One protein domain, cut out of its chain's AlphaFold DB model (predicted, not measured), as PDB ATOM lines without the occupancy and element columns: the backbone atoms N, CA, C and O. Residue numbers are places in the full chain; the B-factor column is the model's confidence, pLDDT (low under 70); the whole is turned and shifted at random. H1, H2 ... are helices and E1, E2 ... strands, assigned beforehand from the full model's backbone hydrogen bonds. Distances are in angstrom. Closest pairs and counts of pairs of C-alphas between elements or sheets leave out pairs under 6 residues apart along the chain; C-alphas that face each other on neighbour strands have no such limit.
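Overview. This is residues 23 to 71 of the 155 residues of the protein "Hypothetical protein" of Alexandrium catenella (UniProt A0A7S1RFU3). A strand hairpin, E1 and E2, has the later part of helix H2 packed on it, and a wide open loop swings out from E2 through short H1 back to H2 round an empty middle. Residues 40 to 61 stand free. The 49 printed residues hold E1, E2, H1, H2 in that order, a mixed class with an antiparallel sheet; the whole is only just loose, close to compact, with radius of gyration 11.8 A and spans of 30 by 25 by 19 A.

Arrangement. E1, residues 23 to 28, and E2, residues 31 to 37, form an antiparallel hairpin at 145 degrees, with N 24 and O 35 within hydrogen-bond range at 2.8 A. H1, residues 53 to 56, is apart from E1. H1 and H2, residues 59 to 69, meet only through their link. The closest C-alphas of E2 and H2 are those of Arg 33 and Ala 69, 4.2 A; of E1 and H2, Leu 25 and Ala 65, 7.2 A. In H2 every O i to N i+4 pair is within hydrogen-bond range; H1 is too short for such a pair.

Along the chain. E1 begins at C-alpha 23 (266.658, 188.401, 154.278) and measures 15.3 A, E2 18.5 A, H1 5.4 A. H2, 15.3 A, ends at C-alpha 69 (260.449, 183.109, 147.330).

Size, cuts and confidence. The C-alphas farthest apart, of Arg 46 and Ile 71, are 30.3 A apart. The printed part has no cut; the link E2 to H1 is long, with 15 residues. No printed residue is under 70 in pLDDT.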
ATOM      1  N   VAL A  23     267.317 189.490 155.004       91.25
ATOM      2  CA  VAL A  23     266.658 188.401 154.278       91.25
ATOM      3  C   VAL A  23     267.680 187.785 153.335       91.25
ATOM      4  O   VAL A  23     268.144 188.431 152.399       91.25
ATOM      5  N   HIS A  24     268.036 186.533 153.591       91.25
ATOM      6  CA  HIS A  24     268.938 185.778 152.738       91.25
ATOM      7  C   HIS A  24     268.134 185.051 151.660       91.25
ATOM      8  O   HIS A  24     267.313 184.182 151.965       91.25
ATOM      9  N   LEU A  25     268.377 185.426 150.404       92.00
ATOM     10  CA  LEU A  25     267.836 184.740 149.239       92.00
ATOM     11  C   LEU A  25     268.796 183.635 148.806       92.00
ATOM     12  O   LEU A  25     269.961 183.900 148.523       92.00
ATOM     13  N   TYR A  26     268.298 182.408 148.720       92.38
ATOM     14  CA  TYR A  26     269.077 181.241 148.305       92.38
ATOM     15  C   TYR A  26     268.295 180.401 147.297       92.38
ATOM     16  O   TYR A  26     267.105 180.623 147.074       92.38
ATOM     17  N   LYS A  27     268.965 179.446 146.649       92.38
ATOM     18  CA  LYS A  27     268.349 178.547 145.667       92.38
ATOM     19  C   LYS A  27     268.121 177.172 146.276       92.38
ATOM     20  O   LYS A  27     269.027 176.595 146.866       92.38
ATOM     21  N   GLU A  28     266.928 176.635 146.074       94.50
ATOM     22  CA  GLU A  28     266.551 175.273 146.438       94.50
ATOM     23  C   GLU A  28     265.839 174.644 145.239       94.50
ATOM     24  O   GLU A  28     264.829 175.173 144.771       94.50
ATOM     25  N   ASN A  29     266.384 173.545 144.704       93.44
ATOM     26  CA  ASN A  29     265.876 172.901 143.485       93.44
ATOM     27  C   ASN A  29     265.646 173.902 142.325       93.44
ATOM     28  O   ASN A  29     264.645 173.851 141.610       93.44
ATOM     29  N   GLY A  30     266.555 174.873 142.182       92.50
ATOM     30  CA  GLY A  30     266.511 175.924 141.158       92.50
ATOM     31  C   GLY A  30     265.615 177.128 141.467       92.50
ATOM     32  O   GLY A  30     265.803 178.198 140.873       92.50
ATOM     33  N   LEU A  31     264.687 177.010 142.416       93.50
ATOM     34  CA  LEU A  31     263.749 178.072 142.778       93.50
ATOM     35  C   LEU A  31     264.304 178.905 143.936       93.50
ATOM     36  O   LEU A  31     264.919 178.370 144.860       93.50
ATOM     37  N   SER A  32     264.137 180.228 143.878       95.06
ATOM     38  CA  SER A  32     264.576 181.088 144.979       95.06
ATOM     39  C   SER A  32     263.702 180.896 146.218       95.06
ATOM     40  O   SER A  32     262.480 180.741 146.139       95.06
ATOM     41  N   ARG A  33     264.354 180.934 147.375       94.88
ATOM     42  CA  ARG A  33     263.783 180.893 148.719       94.88
ATOM     43  C   ARG A  33     264.328 182.052 149.527       94.88
ATOM     44  O   ARG A  33     265.383 182.590 149.203       94.88
ATOM     45  N   ALA A  34     263.613 182.405 150.583       94.62
ATOM     46  CA  ALA A  34     264.012 183.443 151.514       94.62
ATOM     47  C   ALA A  34     264.017 182.882 152.936       94.62
ATOM     48  O   ALA A  34     263.077 182.198 153.339       94.62
ATOM     49  N   ALA A  35     265.050 183.217 153.702       93.75
ATOM     50  CA  ALA A  35     265.093 182.990 155.138       93.75
ATOM     51  C   ALA A  35     265.568 184.259 155.850       93.75
ATOM     52  O   ALA A  35     266.397 185.005 155.325       93.75
ATOM     53  N   ALA A  36     265.052 184.503 157.054       92.62
ATOM     54  CA  ALA A  36     265.627 185.520 157.924       92.62
ATOM     55  C   ALA A  36     267.026 185.061 158.356       92.62
ATOM     56  O   ALA A  36     267.200 183.922 158.790       92.62
ATOM     57  N   ALA A  37     268.010 185.943 158.227       90.12
ATOM     58  CA  ALA A  37     269.387 185.681 158.613       90.12
ATOM     59  C   ALA A  37     269.824 186.656 159.716       90.12
ATOM     60  O   ALA A  37     269.423 187.825 159.705       90.12
ATOM     61  N   PRO A  38     270.648 186.207 160.676       87.81
ATOM     62  CA  PRO A  38     271.217 187.102 161.667       87.81
ATOM     63  C   PRO A  38     272.210 188.059 160.998       87.81
ATOM     64  O   PRO A  38     273.083 187.634 160.242       87.81
ATOM     65  N   CYS A  39     272.129 189.349 161.327       84.81
ATOM     66  CA  CYS A  39     273.053 190.376 160.828       84.81
ATOM     67  C   CYS A  39     274.491 190.232 161.365       84.81
ATOM     68  O   CYS A  39     275.391 190.939 160.924       84.81
ATOM     69  N   THR A  40     274.709 189.317 162.313       83.62
ATOM     70  CA  THR A  40     276.003 189.032 162.947       83.62
ATOM     71  C   THR A  40     276.769 187.884 162.290       83.62
ATOM     72  O   THR A  40     277.851 187.531 162.761       83.62
ATOM     73  N   HIS A  41     276.230 187.273 161.230       83.44
ATOM     74  CA  HIS A  41     276.899 186.174 160.540       83.44
ATOM     75  C   HIS A  41     278.211 186.647 159.892       83.44
ATOM     76  O   HIS A  41     278.216 187.653 159.189       83.44
ATOM     77  N   GLU A  42     279.313 185.908 160.066       82.69
ATOM     78  CA  GLU A  42     280.645 186.312 159.576       82.69
ATOM     79  C   GLU A  42     280.674 186.563 158.059       82.69
ATOM     80  O   GLU A  42     281.293 187.511 157.591       82.69
ATOM     81  N   ALA A  43     279.933 185.774 157.276       82.31
ATOM     82  CA  ALA A  43     279.835 185.992 155.827       82.31
ATOM     83  C   ALA A  43     279.198 187.343 155.433       82.31
ATOM     84  O   ALA A  43     279.355 187.772 154.297       82.31
ATOM     85  N   LEU A  44     278.474 188.004 156.344       81.19
ATOM     86  CA  LEU A  44     277.861 189.319 156.126       81.19
ATOM     87  C   LEU A  44     278.751 190.475 156.599       81.19
ATOM     88  O   LEU A  44     278.458 191.631 156.300       81.19
ATOM     89  N   THR A  45     279.833 190.182 157.325       80.06
ATOM     90  CA  THR A  45     280.781 191.193 157.815       80.06
ATOM     91  C   THR A  45     281.962 191.400 156.864       80.06
ATOM     92  O   THR A  45     282.836 192.224 157.139       80.06
ATOM     93  N   ARG A  46     281.998 190.673 155.735       79.81
ATOM     94  CA  ARG A  46     283.038 190.757 154.699       79.81
ATOM     95  C   ARG A  46     282.421 190.820 153.305       79.81
ATOM     96  O   ARG A  46     281.443 190.139 153.015       79.81
ATOM     97  N   ILE A  47     283.033 191.608 152.421       77.69
ATOM     98  CA  ILE A  47     282.672 191.655 151.000       77.69
ATOM     99  C   ILE A  47     283.608 190.713 150.245       77.69
ATOM    100  O   ILE A  47     284.816 190.938 150.193       77.69
ATOM    101  N   HIS A  48     283.045 189.667 149.645       80.00
ATOM    102  CA  HIS A  48     283.779 188.744 148.786       80.00
ATOM    103  C   HIS A  48     283.499 189.094 147.318       80.00
ATOM    104  O   HIS A  48     282.393 188.831 146.842       80.00
ATOM    105  N   PRO A  49     284.452 189.694 146.585       80.12
ATOM    106  CA  PRO A  49     284.249 189.986 145.174       80.12
ATOM    107  C   PRO A  49     284.152 188.677 144.386       80.12
ATOM    108  O   PRO A  49     285.041 187.828 144.450       80.12
ATOM    109  N   THR A  50     283.073 188.519 143.623       83.00
ATOM    110  CA  THR A  50     282.898 187.403 142.689       83.00
ATOM    111  C   THR A  50     282.746 187.934 141.262       83.00
ATOM    112  O   THR A  50     282.211 189.030 141.073       83.00
ATOM    113  N   PRO A  51     283.161 187.173 140.231       81.38
ATOM    114  CA  PRO A  51     283.070 187.627 138.840       81.38
ATOM    115  C   PRO A  51     281.648 187.991 138.381       81.38
ATOM    116  O   PRO A  51     281.486 188.800 137.476       81.38
ATOM    117  N   ARG A  52     280.613 187.411 139.009       77.50
ATOM    118  CA  ARG A  52     279.199 187.619 138.652       77.50
ATOM    119  C   ARG A  52     278.456 188.614 139.540       77.50
ATOM    120  O   ARG A  52     277.277 188.869 139.309       77.50
ATOM    121  N   MET A  53     279.145 189.230 140.501       79.75
ATOM    122  CA  MET A  53     278.538 190.139 141.476       79.75
ATOM    123  C   MET A  53     277.684 191.231 140.811       79.75
ATOM    124  O   MET A  53     276.568 191.480 141.247       79.75
ATOM    125  N   VAL A  54     278.144 191.836 139.713       78.56
ATOM    126  CA  VAL A  54     277.399 192.907 139.018       78.56
ATOM    127  C   VAL A  54     276.131 192.392 138.322       78.56
ATOM    128  O   VAL A  54     275.122 193.094 138.254       78.56
ATOM    129  N   GLU A  55     276.157 191.170 137.793       76.31
ATOM    130  CA  GLU A  55     275.014 190.580 137.088       76.31
ATOM    131  C   GLU A  55     273.908 190.163 138.056       76.31
ATOM    132  O   GLU A  55     272.730 190.414 137.784       76.31
ATOM    133  N   ASP A  56     274.299 189.602 139.200       70.62
ATOM    134  CA  ASP A  56     273.390 189.079 140.218       70.62
ATOM    135  C   ASP A  56     272.665 190.196 141.001       70.62
ATOM    136  O   ASP A  56     271.597 189.959 141.562       70.62
ATOM    137  N   HIS A  57     273.187 191.430 140.987       80.00
ATOM    138  CA  HIS A  57     272.617 192.587 141.701       80.00
ATOM    139  C   HIS A  57     271.679 193.459 140.846       80.00
ATOM    140  O   HIS A  57     271.287 194.558 141.245       80.00
ATOM    141  N   LYS A  58     271.285 193.003 139.650       87.00
ATOM    142  CA  LYS A  58     270.304 193.728 138.828       87.00
ATOM    143  C   LYS A  58     268.928 193.693 139.497       87.00
ATOM    144  O   LYS A  58     268.482 192.641 139.941       87.00
ATOM    145  N   VAL A  59     268.188 194.808 139.458       87.94
ATOM    146  CA  VAL A  59     266.818 194.907 140.017       87.94
ATOM    147  C   VAL A  59     265.909 193.773 139.527       87.94
ATOM    148  O   VAL A  59     265.172 193.186 140.311       87.94
ATOM    149  N   LYS A  60     266.016 193.404 138.245       87.94
ATOM    150  CA  LYS A  60     265.261 192.285 137.657       87.94
ATOM    151  C   LYS A  60     265.570 190.933 138.316       87.94
ATOM    152  O   LYS A  60     264.670 190.114 138.447       87.94
ATOM    153  N   ALA A  61     266.821 190.695 138.716       86.50
ATOM    154  CA  ALA A  61     267.217 189.458 139.383       86.50
ATOM    155  C   ALA A  61     266.621 189.376 140.799       86.50
ATOM    156  O   ALA A  61     266.110 188.325 141.185       86.50
ATOM    157  N   TYR A  62     266.612 190.495 141.534       88.69
ATOM    158  CA  TYR A  62     265.964 190.577 142.846       88.69
ATOM    159  C   TYR A  62     264.447 190.405 142.771       88.69
ATOM    160  O   TYR A  62     263.895 189.634 143.550       88.69
ATOM    161  N   ASP A  63     263.780 191.083 141.834       91.50
ATOM    162  CA  ASP A  63     262.328 190.974 141.634       91.50
ATOM    163  C   ASP A  63     261.912 189.523 141.348       91.50
ATOM    164  O   ASP A  63     261.037 188.985 142.027       91.50
ATOM    165  N   GLU A  64     262.606 188.845 140.431       90.56
ATOM    166  CA  GLU A  64     262.349 187.432 140.136       90.56
ATOM    167  C   GLU A  64     262.597 186.537 141.361       90.56
ATOM    168  O   GLU A  64     261.768 185.689 141.696       90.56
ATOM    169  N   ALA A  65     263.710 186.732 142.074       91.88
ATOM    170  CA  ALA A  65     264.029 185.926 143.249       91.88
ATOM    171  C   ALA A  65     263.013 186.109 144.388       91.88
ATOM    172  O   ALA A  65     262.651 185.127 145.041       91.88
ATOM    173  N   LEU A  66     262.528 187.333 144.608       92.88
ATOM    174  CA  LEU A  66     261.504 187.629 145.609       92.88
ATOM    175  C   LEU A  66     260.157 187.012 145.227       92.88
ATOM    176  O   LEU A  66     259.531 186.366 146.067       92.88
ATOM    177  N   ARG A  67     259.739 187.121 143.958       92.88
ATOM    178  CA  ARG A  67     258.508 186.476 143.469       92.88
ATOM    179  C   ARG A  67     258.534 184.969 143.676       92.88
ATOM    180  O   ARG A  67     257.579 184.410 144.210       92.88
ATOM    181  N   GLN A  68     259.643 184.328 143.312       94.31
ATOM    182  CA  GLN A  68     259.848 182.897 143.526       94.31
ATOM    183  C   GLN A  68     259.818 182.527 145.020       94.31
ATOM    184  O   GLN A  68     259.206 181.525 145.394       94.31
ATOM    185  N   ALA A  69     260.423 183.347 145.887       94.44
ATOM    186  CA  ALA A  69     260.449 183.109 147.330       94.44
ATOM    187  C   ALA A  69     259.069 183.241 147.997       94.44
ATOM    188  O   ALA A  69     258.820 182.599 149.017       94.44
ATOM    189  N   CYS A  70     258.151 184.020 147.419       93.81
ATOM    190  CA  CYS A  70     256.773 184.135 147.904       93.81
ATOM    191  C   CYS A  70     255.902 182.896 147.606       93.81
ATOM    192  O   CYS A  70     254.789 182.789 148.131       93.81
ATOM    193  N   ILE A  71     256.377 181.939 146.798       93.19
ATOM    194  CA  ILE A  71     255.646 180.703 146.491       93.19
ATOM    195  C   ILE A  71     255.635 179.792 147.726       93.19
ATOM    196  O   ILE A  71     256.617 179.127 148.048       93.19
TER     197      ILE A  71